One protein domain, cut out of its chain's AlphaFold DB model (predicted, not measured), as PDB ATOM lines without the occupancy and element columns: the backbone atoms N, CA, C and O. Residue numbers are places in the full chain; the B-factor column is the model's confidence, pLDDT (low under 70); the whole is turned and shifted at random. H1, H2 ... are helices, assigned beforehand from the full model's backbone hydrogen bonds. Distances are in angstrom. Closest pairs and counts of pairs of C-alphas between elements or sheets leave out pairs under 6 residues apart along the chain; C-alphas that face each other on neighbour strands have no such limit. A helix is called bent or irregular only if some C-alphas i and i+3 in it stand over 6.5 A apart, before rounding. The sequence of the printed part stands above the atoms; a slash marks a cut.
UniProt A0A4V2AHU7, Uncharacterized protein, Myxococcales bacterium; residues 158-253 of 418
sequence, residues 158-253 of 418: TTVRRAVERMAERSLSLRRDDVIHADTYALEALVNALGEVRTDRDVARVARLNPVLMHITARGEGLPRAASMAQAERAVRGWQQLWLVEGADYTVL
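Overview. This is residues 158 to 253 of the 418 residues of an uncharacterized protein of Myxococcales bacterium (UniProt A0A4V2AHU7). H2b and H3, side by side, make the middle of a compact body, with H4 packed over one side and the hairpin of H1 and H2a over the other. The printed part has 96 residues with four named helices, H1 to H4, and no named strand: all helix, radius of gyration of the C-alphas 12.3 A, spans 35 by 30 by 21 A.

Arrangement. H1, residues 158 to 169, comes first. H2, residues 173 to 194, assigned as one helix by its hydrogen bonds, is bent, with C-alphas 181 and 184 9.2 A apart; its arms are H2a, 173 to 181, and H2b, 184 to 194. H1 touches H2a, closest C-alphas Met 167 and Arg 175, 5.7 A. H2b and H3, residues 200 to 217, touch as a hairpin at a shallow tilt of 17 degrees, closest C-alphas Thr 184 and Ile 216, 5.9 A. H4, residues 229 to 250, joins them in a bundle, helices side by side. H1 and H4 are apart. Every O i to N i+4 pair is within hydrogen-bond range in H1, but 4 of 5 in H2a, 5 of 7 in H2b, 12 of 14 in H3 and 15 of 18 in H4.

Along the chain. H1 begins at C-alpha 158 (229.696, 265.004, 229.969); H4, 28.4 A long, ends at C-alpha 250 (240.647, 273.113, 222.049).

Size, cuts and confidence. The H3 to H4 link is long, 11 residues; the printed part has no cut, and no printed residue is under 70 in pLDDT.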
ATOM      1  N   THR A 158     230.491 265.185 228.748       96.69
ATOM      2  CA  THR A 158     229.696 265.004 229.969       96.69
ATOM      3  C   THR A 158     230.497 264.375 231.109       96.69
ATOM      4  O   THR A 158     230.337 264.806 232.252       96.69
ATOM      5  N   THR A 159     231.360 263.398 230.816       96.94
ATOM      6  CA  THR A 159     232.235 262.747 231.802       96.94
ATOM      7  C   THR A 159     233.215 263.757 232.387       96.94
ATOM      8  O   THR A 159     233.283 263.924 233.606       96.94
ATOM      9  N   VAL A 160     233.899 264.507 231.521       97.00
ATOM     10  CA  VAL A 160     234.901 265.493 231.943       97.00
ATOM     11  C   VAL A 160     234.273 266.666 232.680       97.00
ATOM     12  O   VAL A 160     234.770 267.054 233.736       97.00
ATOM     13  N   ARG A 161     233.128 267.178 232.211       97.19
ATOM     14  CA  ARG A 161     232.390 268.225 232.930       97.19
ATOM     15  C   ARG A 161     232.039 267.791 234.355       97.19
ATOM     16  O   ARG A 161     232.316 268.533 235.291       97.19
ATOM     17  N   ARG A 162     231.531 266.567 234.540       95.94
ATOM     18  CA  ARG A 162     231.231 266.020 235.876       95.94
ATOM     19  C   ARG A 162     232.482 265.836 236.736       95.94
ATOM     20  O   ARG A 162     232.424 266.026 237.949       95.94
ATOM     21  N   ALA A 163     233.611 265.429 236.156       95.56
ATOM     22  CA  ALA A 163     234.874 265.330 236.891       95.56
ATOM     23  C   ALA A 163     235.330 266.709 237.398       95.56
ATOM     24  O   ALA A 163     235.629 266.861 238.584       95.56
ATOM     25  N   VAL A 164     235.270 267.726 236.533       96.94
ATOM     26  CA  VAL A 164     235.612 269.110 236.876       96.94
ATOM     27  C   VAL A 164     234.656 269.698 237.914       96.94
ATOM     28  O   VAL A 164     235.129 270.271 238.889       96.94
ATOM     29  N   GLU A 165     233.339 269.526 237.771       95.12
ATOM     30  CA  GLU A 165     232.339 269.992 238.750       95.12
ATOM     31  C   GLU A 165     232.609 269.400 240.141       95.12
ATOM     32  O   GLU A 165     232.732 270.125 241.130       95.12
ATOM     33  N   ARG A 166     232.833 268.080 240.214       93.56
ATOM     34  CA  ARG A 166     233.165 267.398 241.474       93.56
ATOM     35  C   ARG A 166     234.474 267.905 242.089       93.56
ATOM     36  O   ARG A 166     234.588 267.927 243.318       93.56
ATOM     37  N   MET A 167     235.466 268.263 241.274       94.94
ATOM     38  CA  MET A 167     236.729 268.850 241.738       94.94
ATOM     39  C   MET A 167     236.549 270.306 242.196       94.94
ATOM     40  O   MET A 167     237.134 270.729 243.195       94.94
ATOM     41  N   ALA A 168     235.715 271.072 241.492       94.31
ATOM     42  CA  ALA A 168     235.391 272.447 241.833       94.31
ATOM     43  C   ALA A 168     234.684 272.529 243.191       94.31
ATOM     44  O   ALA A 168     234.962 273.452 243.952       94.31
ATOM     45  N   GLU A 169     233.845 271.554 243.542       91.44
ATOM     46  CA  GLU A 169     233.151 271.495 244.835       91.44
ATOM     47  C   GLU A 169     234.042 271.042 246.001       91.44
ATOM     48  O   GLU A 169     233.971 271.625 247.083       91.44
ATOM     49  N   ARG A 170     234.874 270.003 245.818       85.38
ATOM     50  CA  ARG A 170     235.683 269.408 246.902       85.38
ATOM     51  C   ARG A 170     237.101 269.076 246.442       85.38
ATOM     52  O   ARG A 170     237.293 268.489 245.381       85.38
ATOM     53  N   SER A 171     238.093 269.357 247.290       70.94
ATOM     54  CA  SER A 171     239.485 268.947 247.070       70.94
ATOM     55  C   SER A 171     239.697 267.488 247.482       70.94
ATOM     56  O   SER A 171     239.882 267.199 248.660       70.94
ATOM     57  N   LEU A 172     239.694 266.571 246.516       75.62
ATOM     58  CA  LEU A 172     240.188 265.201 246.696       75.62
ATOM     59  C   LEU A 172     241.273 264.935 245.651       75.62
ATOM     60  O   LEU A 172     241.075 265.265 244.483       75.62
ATOM     61  N   SER A 173     242.398 264.345 246.067       75.75
ATOM     62  CA  SER A 173     243.543 264.044 245.189       75.75
ATOM     63  C   SER A 173     243.129 263.204 243.983       75.75
ATOM     64  O   SER A 173     243.384 263.607 242.856       75.75
ATOM     65  N   LEU A 174     242.360 262.135 244.208       74.88
ATOM     66  CA  LEU A 174     241.864 261.252 243.144       74.88
ATOM     67  C   LEU A 174     241.034 261.990 242.077       74.88
ATOM     68  O   LEU A 174     241.116 261.679 240.896       74.88
ATOM     69  N   ARG A 175     240.269 263.020 242.464       82.62
ATOM     70  CA  ARG A 175     239.474 263.815 241.506       82.62
ATOM     71  C   ARG A 175     240.344 264.718 240.642       82.62
ATOM     72  O   ARG A 175     239.944 265.082 239.541       82.62
ATOM     73  N   ARG A 176     241.504 265.120 241.162       90.31
ATOM     74  CA  ARG A 176     242.475 265.920 240.420       90.31
ATOM     75  C   ARG A 176     243.107 265.085 239.314       90.31
ATOM     76  O   ARG A 176     243.239 265.590 238.203       90.31
ATOM     77  N   ASP A 177     243.444 263.834 239.610       93.00
ATOM     78  CA  ASP A 177     244.066 262.930 238.643       93.00
ATOM     79  C   ASP A 177     243.118 262.617 237.479       93.00
ATOM     80  O   ASP A 177     243.539 262.713 236.332       93.00
ATOM     81  N   ASP A 178     241.816 262.417 237.732       93.38
ATOM     82  CA  ASP A 178     240.803 262.270 236.668       93.38
ATOM     83  C   ASP A 178     240.838 263.426 235.650       93.38
ATOM     84  O   ASP A 178     240.735 263.213 234.442       93.38
ATOM     85  N   VAL A 179     240.991 264.664 236.132       96.25
ATOM     86  CA  VAL A 179     241.039 265.851 235.267       96.25
ATOM     87  C   VAL A 179     242.407 265.996 234.595       96.25
ATOM     88  O   VAL A 179     242.467 266.370 233.426       96.25
ATOM     89  N   ILE A 180     243.502 265.663 235.286       97.00
ATOM     90  CA  ILE A 180     244.852 265.639 234.696       97.00
ATOM     91  C   ILE A 180     244.929 264.604 233.565       97.00
ATOM     92  O   ILE A 180     245.528 264.887 232.530       97.00
ATOM     93  N   HIS A 181     244.268 263.454 233.715       96.75
ATOM     94  CA  HIS A 181     244.188 262.419 232.683       96.75
ATOM     95  C   HIS A 181     243.436 262.892 231.430       96.75
ATOM     96  O   HIS A 181     243.691 262.373 230.351       96.75
ATOM     97  N   ALA A 182     242.526 263.864 231.542       97.62
ATOM     98  CA  ALA A 182     241.872 264.487 230.388       97.62
ATOM     99  C   ALA A 182     242.707 265.631 229.771       97.62
ATOM    100  O   ALA A 182     242.515 265.980 228.604       97.62
ATOM    101  N   ASP A 183     243.646 266.206 230.531       98.38
ATOM    102  CA  ASP A 183     244.537 267.292 230.106       98.38
ATOM    103  C   ASP A 183     243.759 268.477 229.487       98.38
ATOM    104  O   ASP A 183     242.734 268.905 230.026       98.38
ATOM    105  N   THR A 184     244.205 269.033 228.358       98.44
ATOM    106  CA  THR A 184     243.558 270.169 227.680       98.44
ATOM    107  C   THR A 184     242.144 269.869 227.176       98.44
ATOM    108  O   THR A 184     241.392 270.811 226.930       98.44
ATOM    109  N   TYR A 185     241.721 268.601 227.075       98.31
ATOM    110  CA  TYR A 185     240.325 268.270 226.761       98.31
ATOM    111  C   TYR A 185     239.370 268.759 227.868       98.31
ATOM    112  O   TYR A 185     238.212 269.081 227.607       98.31
ATOM    113  N   ALA A 186     239.862 268.897 229.106       98.12
ATOM    114  CA  ALA A 186     239.103 269.461 230.219       98.12
ATOM    115  C   ALA A 186     239.074 270.995 230.255       98.12
ATOM    116  O   ALA A 186     238.393 271.559 231.114       98.12
ATOM    117  N   LEU A 187     239.781 271.684 229.353       97.94
ATOM    118  CA  LEU A 187     239.995 273.128 229.448       97.94
ATOM    119  C   LEU A 187     238.686 273.931 229.383       97.94
ATOM    120  O   LEU A 187     238.501 274.828 230.204       97.94
ATOM    121  N   GLU A 188     237.748 273.573 228.494       97.62
ATOM    122  CA  GLU A 188     236.425 274.228 228.416       97.62
ATOM    123  C   GLU A 188     235.691 274.127 229.758       97.62
ATOM    124  O   GLU A 188     235.207 275.119 230.303       97.62
ATOM    125  N   ALA A 189     235.633 272.917 230.321       98.06
ATOM    126  CA  ALA A 189     234.952 272.668 231.582       98.06
ATOM    127  C   ALA A 189     235.638 273.387 232.752       98.06
ATOM    128  O   ALA A 189     234.952 273.972 233.588       98.06
ATOM    129  N   LEU A 190     236.974 273.385 232.800       98.25
ATOM    130  CA  LEU A 190     237.760 274.059 233.835       98.25
ATOM    131  C   LEU A 190     237.539 275.568 233.826       98.25
ATOM    132  O   LEU A 190     237.256 276.142 234.876       98.25
ATOM    133  N   VAL A 191     237.626 276.206 232.655       97.62
ATOM    134  CA  VAL A 191     237.427 277.656 232.529       97.62
ATOM    135  C   VAL A 191     235.994 278.037 232.889       97.62
ATOM    136  O   VAL A 191     235.788 278.995 233.633       97.62
ATOM    137  N   ASN A 192     235.003 277.263 232.441       96.94
ATOM    138  CA  ASN A 192     233.605 277.501 232.802       96.94
ATOM    139  C   ASN A 192     233.364 277.347 234.315       96.94
ATOM    140  O   ASN A 192     232.631 278.137 234.906       96.94
ATOM    141  N   ALA A 193     234.014 276.373 234.956       97.25
ATOM    142  CA  ALA A 193     233.887 276.123 236.390       97.25
ATOM    143  C   ALA A 193     234.565 277.190 237.271       97.25
ATOM    144  O   ALA A 193     234.243 277.285 238.457       97.25
ATOM    145  N   LEU A 194     235.475 278.012 236.733       96.50
ATOM    146  CA  LEU A 194     236.057 279.126 237.490       96.50
ATOM    147  C   LEU A 194     234.979 280.123 237.940       96.50
ATOM    148  O   LEU A 194     235.006 280.556 239.095       96.50
ATOM    149  N   GLY A 195     234.005 280.421 237.073       94.25
ATOM    150  CA  GLY A 195     232.912 281.350 237.358       94.25
ATOM    151  C   GLY A 195     233.393 282.757 237.731       94.25
ATOM    152  O   GLY A 195     234.465 283.191 237.314       94.25
ATOM    153  N   GLU A 196     232.598 283.471 238.524       94.56
ATOM    154  CA  GLU A 196     232.976 284.765 239.107       94.56
ATOM    155  C   GLU A 196     233.488 284.599 240.546       94.56
ATOM    156  O   GLU A 196     233.129 283.645 241.241       94.56
ATOM    157  N   VAL A 197     234.311 285.547 241.009       96.44
ATOM    158  CA  VAL A 197     234.852 285.566 242.376       96.44
ATOM    159  C   VAL A 197     234.143 286.646 243.184       96.44
ATOM    160  O   VAL A 197     234.397 287.832 242.991       96.44
ATOM    161  N   ARG A 198     233.246 286.241 244.088       96.38
ATOM    162  CA  ARG A 198     232.466 287.153 244.945       96.38
ATOM    163  C   ARG A 198     232.591 286.838 246.434       96.38
ATOM    164  O   ARG A 198     232.251 287.673 247.261       96.38
ATOM    165  N   THR A 199     233.061 285.643 246.775       96.56
ATOM    166  CA  THR A 199     233.117 285.118 248.142       96.56
ATOM    167  C   THR A 199     234.407 284.332 248.390       96.56
ATOM    168  O   THR A 199     235.053 283.864 247.451       96.56
ATOM    169  N   ASP A 200     234.742 284.078 249.656       95.25
ATOM    170  CA  ASP A 200     235.887 283.226 250.024       95.25
ATOM    171  C   ASP A 200     235.747 281.783 249.512       95.25
ATOM    172  O   ASP A 200     236.734 281.112 249.202       95.25
ATOM    173  N   ARG A 201     234.507 281.298 249.346       94.50
ATOM    174  CA  ARG A 201     234.246 279.990 248.724       94.50
ATOM    175  C   ARG A 201     234.690 279.966 247.262       94.50
ATOM    176  O   ARG A 201     235.193 278.937 246.804       94.50
ATOM    177  N   ASP A 202     234.548 281.083 246.550       96.25
ATOM    178  CA  ASP A 202     235.022 281.219 245.172       96.25
ATOM    179  C   ASP A 202     236.549 281.238 245.122       96.25
ATOM    180  O   ASP A 202     237.137 280.549 244.292       96.25
ATOM    181  N   VAL A 203     237.205 281.934 246.057       96.62
ATOM    182  CA  VAL A 203     238.673 281.908 246.190       96.62
ATOM    183  C   VAL A 203     239.166 280.478 246.393       96.62
ATOM    184  O   VAL A 203     240.073 280.031 245.692       96.62
ATOM    185  N   ALA A 204     238.521 279.718 247.281       94.50
ATOM    186  CA  ALA A 204     238.858 278.319 247.506       94.50
ATOM    187  C   ALA A 204     238.642 277.456 246.247       94.50
ATOM    188  O   ALA A 204     239.452 276.571 245.966       94.50
ATOM    189  N   ARG A 205     237.579 277.707 245.466       95.75
ATOM    190  CA  ARG A 205     237.347 277.038 244.173       95.75
ATOM    191  C   ARG A 205     238.473 277.335 243.187       95.75
ATOM    192  O   ARG A 205     239.048 276.400 242.635       95.75
ATOM    193  N   VAL A 206     238.833 278.603 243.004       96.81
ATOM    194  CA  VAL A 206     239.921 279.004 242.100       96.81
ATOM    195  C   VAL A 206     241.252 278.402 242.559       96.81
ATOM    196  O   VAL A 206     241.976 277.852 241.737       96.81
ATOM    197  N   ALA A 207     241.547 278.399 243.862       95.12
ATOM    198  CA  ALA A 207     242.755 277.781 244.412       95.12
ATOM    199  C   ALA A 207     242.849 276.266 244.127       95.12
ATOM    200  O   ALA A 207     243.952 275.740 243.990       95.12
ATOM    201  N   ARG A 208     241.711 275.565 243.991       94.25
ATOM    202  CA  ARG A 208     241.666 274.151 243.574       94.25
ATOM    203  C   ARG A 208     241.890 273.969 242.074       94.25
ATOM    204  O   ARG A 208     242.626 273.067 241.680       94.25
ATOM    205  N   LEU A 209     241.248 274.792 241.242       96.88
ATOM    206  CA  LEU A 209     241.267 274.638 239.782       96.88
ATOM    207  C   LEU A 209     242.546 275.200 239.138       96.88
ATOM    208  O   LEU A 209     243.060 274.620 238.182       96.88
ATOM    209  N   ASN A 210     243.092 276.296 239.673       96.88
ATOM    210  CA  ASN A 210     244.240 277.011 239.105       96.88
ATOM    211  C   ASN A 210     245.488 276.122 238.934       96.88
ATOM    212  O   ASN A 210     246.050 276.124 237.844       96.88
ATOM    213  N   PRO A 211     245.900 275.289 239.912       96.19
ATOM    214  CA  PRO A 211     247.054 274.406 239.731       96.19
ATOM    215  C   PRO A 211     246.866 273.348 238.638       96.19
ATOM    216  O   PRO A 211     247.852 272.867 238.086       96.19
ATOM    217  N   VAL A 212     245.626 272.945 238.342       96.88
ATOM    218  CA  VAL A 212     245.332 272.003 237.250       96.88
ATOM    219  C   VAL A 212     245.430 272.716 235.909       96.88
ATOM    220  O   VAL A 212     246.115 272.219 235.024       96.88
ATOM    221  N   LEU A 213     244.833 273.905 235.793       97.62
ATOM    222  CA  LEU A 213     244.970 274.759 234.611       97.62
ATOM    223  C   LEU A 213     246.445 275.047 234.298       97.62
ATOM    224  O   LEU A 213     246.887 274.828 233.176       97.62
ATOM    225  N   MET A 214     247.230 275.426 235.311       97.38
ATOM    226  CA  MET A 214     248.665 275.664 235.149       97.38
ATOM    227  C   MET A 214     249.420 274.430 234.663       97.38
ATOM    228  O   MET A 214     250.294 274.547 233.809       97.38
ATOM    229  N   HIS A 215     249.087 273.256 235.202       96.88
ATOM    230  CA  HIS A 215     249.719 271.995 234.826       96.88
ATOM    231  C   HIS A 215     249.442 271.632 233.363       96.88
ATOM    232  O   HIS A 215     250.381 271.348 232.621       96.88
ATOM    233  N   ILE A 216     248.178 271.682 232.931       96.00
ATOM    234  CA  ILE A 216     247.789 271.258 231.576       96.00
ATOM    235  C   ILE A 216     248.237 272.256 230.501       96.00
ATOM    236  O   ILE A 216     248.591 271.850 229.397       96.00
ATOM    237  N   THR A 217     248.268 273.561 230.807       95.31
ATOM    238  CA  THR A 217     248.671 274.584 229.828       95.31
ATOM    239  C   THR A 217     250.139 274.993 229.932       95.31
ATOM    240  O   THR A 217     250.604 275.727 229.064       95.31
ATOM    241  N   ALA A 218     250.853 274.597 230.994       93.81
ATOM    242  CA  ALA A 218     252.191 275.093 231.348       93.81
ATOM    243  C   ALA A 218     252.278 276.637 231.376       93.81
ATOM    244  O   ALA A 218     253.259 277.236 230.935       93.81
ATOM    245  N   ARG A 219     251.210 277.296 231.840       93.25
ATOM    246  CA  ARG A 219     251.048 278.764 231.841       93.25
ATOM    247  C   ARG A 219     250.366 279.227 233.122       93.25
ATOM    248  O   ARG A 219     249.805 278.418 233.848       93.25
ATOM    249  N   GLY A 220     250.352 280.537 233.345       90.50
ATOM    250  CA  GLY A 220     249.687 281.152 234.488       90.50
ATOM    251  C   GLY A 220     250.586 281.240 235.716       90.50
ATOM    252  O   GLY A 220     251.681 280.683 235.762       90.50
ATOM    253  N   GLU A 221     250.110 281.980 236.710       91.50
ATOM    254  CA  GLU A 221     250.831 282.226 237.955       91.50
ATOM    255  C   GLU A 221     250.216 281.420 239.101       91.50
ATOM    256  O   GLU A 221     248.997 281.227 239.190       91.50
ATOM    257  N   GLY A 222     251.084 280.941 239.994       92.50
ATOM    258  CA  GLY A 222     250.662 280.251 241.204       92.50
ATOM    259  C   GLY A 222     249.875 281.189 242.112       92.50
ATOM    260  O   GLY A 222     250.275 282.329 242.342       92.50
ATOM    261  N   LEU A 223     248.769 280.697 242.667       94.12
ATOM    262  CA  LEU A 223     248.045 281.427 243.701       94.12
ATOM    263  C   LEU A 223     248.694 281.170 245.069       94.12
ATOM    264  O   LEU A 223     248.950 280.009 245.406       94.12
ATOM    265  N   PRO A 224     248.942 282.219 245.875       93.25
ATOM    266  CA  PRO A 224     249.370 282.054 247.258       93.25
ATOM    267  C   PRO A 224     248.378 281.203 248.063       93.25
ATOM    268  O   PRO A 224     247.180 281.200 247.784       93.25
ATOM    269  N   ARG A 225     248.854 280.520 249.116       87.31
ATOM    270  CA  ARG A 225     247.992 279.683 249.981       87.31
ATOM    271  C   ARG A 225     246.840 280.468 250.620       87.31
ATOM    272  O   ARG A 225     245.756 279.922 250.780       87.31
ATOM    273  N   ALA A 226     247.078 281.736 250.947       91.25
ATOM    274  CA  ALA A 226     246.081 282.681 251.442       91.25
ATOM    275  C   ALA A 226     245.815 283.765 250.384       91.25
ATOM    276  O   ALA A 226     246.059 284.949 250.615       91.25
ATOM    277  N   ALA A 227     245.412 283.347 249.179       94.06
ATOM    278  CA  ALA A 227     245.119 284.277 248.096       94.06
ATOM    279  C   ALA A 227     243.952 285.206 248.464       94.06
ATOM    280  O   ALA A 227     242.929 284.758 248.978       94.06
ATOM    281  N   SER A 228     244.080 286.493 248.157       96.19
ATOM    282  CA  SER A 228     242.973 287.438 248.292       96.19
ATOM    283  C   SER A 228     241.943 287.260 247.171       96.19
ATOM    284  O   SER A 228     242.259 286.748 246.091       96.19
ATOM    285  N   MET A 229     240.717 287.756 247.377       96.62
ATOM    286  CA  MET A 229     239.688 287.786 246.326       96.62
ATOM    287  C   MET A 229     240.188 288.460 245.040       96.62
ATOM    288  O   MET A 229     239.988 287.927 243.953       96.62
ATOM    289  N   ALA A 230     240.919 289.573 245.156       93.81
ATOM    290  CA  ALA A 230     241.487 290.282 244.008       93.81
ATOM    291  C   ALA A 230     242.561 289.462 243.264       93.81
ATOM    292  O   ALA A 230     242.691 289.559 242.044       93.81
ATOM    293  N   GLN A 231     243.351 288.647 243.973       95.75
ATOM    294  CA  GLN A 231     244.315 287.733 243.348       95.75
ATOM    295  C   GLN A 231     243.605 286.602 242.598       95.75
ATOM    296  O   GLN A 231     243.940 286.338 241.444       95.75
ATOM    297  N   ALA A 232     242.595 285.985 243.215       96.44
ATOM    298  CA  ALA A 232     241.790 284.955 242.565       96.44
ATOM    299  C   ALA A 232     241.062 285.504 241.326       96.44
ATOM    300  O   ALA A 232     241.089 284.877 240.271       96.44
ATOM    301  N   GLU A 233     240.483 286.702 241.407       94.88
ATOM    302  CA  GLU A 233     239.807 287.355 240.283       94.88
ATOM    303  C   GLU A 233     240.771 287.662 239.123       94.88
ATOM    304  O   GLU A 233     240.437 287.440 237.959       94.88
ATOM    305  N   ARG A 234     242.001 288.116 239.413       92.81
ATOM    306  CA  ARG A 234     243.048 288.281 238.388       92.81
ATOM    307  C   ARG A 234     243.407 286.956 237.714       92.81
ATOM    308  O   ARG A 234     243.499 286.929 236.489       92.81
ATOM    309  N   ALA A 235     243.556 285.873 238.479       95.62
ATOM    310  CA  ALA A 235     243.821 284.550 237.915       95.62
ATOM    311  C   ALA A 235     242.673 284.095 236.996       95.62
ATOM    312  O   ALA A 235     242.917 283.699 235.857       95.62
ATOM    313  N   VAL A 236     241.418 284.232 237.442       95.88
ATOM    314  CA  VAL A 236     240.231 283.915 236.629       95.88
ATOM    315  C   VAL A 236     240.199 284.732 235.338       95.88
ATOM    316  O   VAL A 236     240.001 284.156 234.268       95.88
ATOM    317  N   ARG A 237     240.450 286.046 235.406       92.19
ATOM    318  CA  ARG A 237     240.529 286.907 234.216       92.19
ATOM    319  C   ARG A 237     241.600 286.436 233.235       92.19
ATOM    320  O   ARG A 237     241.321 286.375 232.041       92.19
ATOM    321  N   GLY A 238     242.782 286.057 233.724       93.25
ATOM    322  CA  GLY A 238     243.856 285.517 232.885       93.25
ATOM    323  C   GLY A 238     243.430 284.257 232.126       93.25
ATOM    324  O   GLY A 238     243.646 284.153 230.919       93.25
ATOM    325  N   TRP A 239     242.736 283.336 232.797       96.44
ATOM    326  CA  TRP A 239     242.205 282.126 232.160       96.44
ATOM    327  C   TRP A 239     241.073 282.410 231.175       96.44
ATOM    328  O   TRP A 239     241.056 281.836 230.089       96.44
ATOM    329  N   GLN A 240     240.156 283.319 231.506       94.38
ATOM    330  CA  GLN A 240     239.095 283.748 230.592       94.38
ATOM    331  C   GLN A 240     239.660 284.454 229.354       94.38
ATOM    332  O   GLN A 240     239.160 284.249 228.251       94.38
ATOM    333  N   GLN A 241     240.724 285.245 229.511       91.06
ATOM    334  CA  GLN A 241     241.436 285.869 228.398       91.06
ATOM    335  C   GLN A 241     242.096 284.821 227.505       91.06
ATOM    336  O   GLN A 241     241.939 284.881 226.287       91.06
ATOM    337  N   LEU A 242     242.791 283.846 228.097       93.19
ATOM    338  CA  LEU A 242     243.378 282.737 227.353       93.19
ATOM    339  C   LEU A 242     242.302 281.951 226.598       93.19
ATOM    340  O   LEU A 242     242.452 281.703 225.406       93.19
ATOM    341  N   TRP A 243     241.187 281.629 227.255       95.31
ATOM    342  CA  TRP A 243     240.064 280.930 226.637       95.31
ATOM    343  C   TRP A 243     239.418 281.730 225.512       95.31
ATOM    344  O   TRP A 243     239.048 281.182 224.478       95.31
ATOM    345  N   LEU A 244     239.308 283.044 225.673       91.62
ATOM    346  CA  LEU A 244     238.786 283.886 224.618       91.62
ATOM    347  C   LEU A 244     239.697 283.872 223.388       91.62
ATOM    348  O   LEU A 244     239.195 283.816 222.271       91.62
ATOM    349  N   VAL A 245     241.016 283.916 223.578       91.12
ATOM    350  CA  VAL A 245     241.982 283.922 222.471       91.12
ATOM    351  C   VAL A 245     242.086 282.548 221.810       91.12
ATOM    352  O   VAL A 245     242.053 282.470 220.586       91.12
ATOM    353  N   GLU A 246     242.177 281.480 222.600       93.94
ATOM    354  CA  GLU A 246     242.567 280.147 222.125       93.94
ATOM    355  C   GLU A 246     241.469 279.080 222.253       93.94
ATOM    356  O   GLU A 246     241.670 277.961 221.804       93.94
ATOM    357  N   GLY A 247     240.305 279.361 222.841       94.88
ATOM    358  CA  GLY A 247     239.298 278.337 223.172       94.88
ATOM    359  C   GLY A 247     238.793 277.519 221.977       94.88
ATOM    360  O   GLY A 247     238.511 276.326 222.113       94.88
ATOM    361  N   ALA A 248     238.747 278.121 220.786       94.69
ATOM    362  CA  ALA A 248     238.403 277.421 219.546       94.69
ATOM    363  C   ALA A 248     239.453 276.376 219.128       94.69
ATOM    364  O   ALA A 248     239.111 275.391 218.480       94.69
ATOM    365  N   ASP A 249     240.711 276.533 219.548       96.00
ATOM    366  CA  ASP A 249     241.763 275.557 219.262       96.00
ATOM    367  C   ASP A 249     241.573 274.250 220.042       96.00
ATOM    368  O   ASP A 249     242.100 273.225 219.624       96.00
ATOM    369  N   TYR A 250     240.836 274.268 221.160       97.56
ATOM    370  CA  TYR A 250     240.647 273.113 222.049       97.56
ATOM    371  C   TYR A 250     239.236 272.515 221.976       97.56
ATOM    372  O   TYR A 250     238.937 271.556 222.682       97.56
ATOM    373  N   THR A 251     238.356 273.077 221.144       96.50
ATOM    374  CA  THR A 251     236.958 272.649 221.035       96.50
ATOM    375  C   THR A 251     236.610 272.261 219.612       96.50
ATOM    376  O   THR A 251     237.139 272.806 218.644       96.50
ATOM    377  N   VAL A 252     235.714 271.285 219.484       96.38
ATOM    378  CA  VAL A 252     235.144 270.904 218.192       96.38
ATOM    379  C   VAL A 252     234.035 271.891 217.843       96.38
ATOM    380  O   VAL A 252     233.132 272.145 218.649       96.38
ATOM    381  N   LEU A 253     234.095 272.449 216.635       94.19
ATOM    382  CA  LEU A 253     233.097 273.389 216.142       94.19
ATOM    383  C   LEU A 253     232.104 272.645 215.248       94.19
ATOM    384  O   LEU A 253     232.305 272.486 214.045       94.19
TER     385      LEU A 253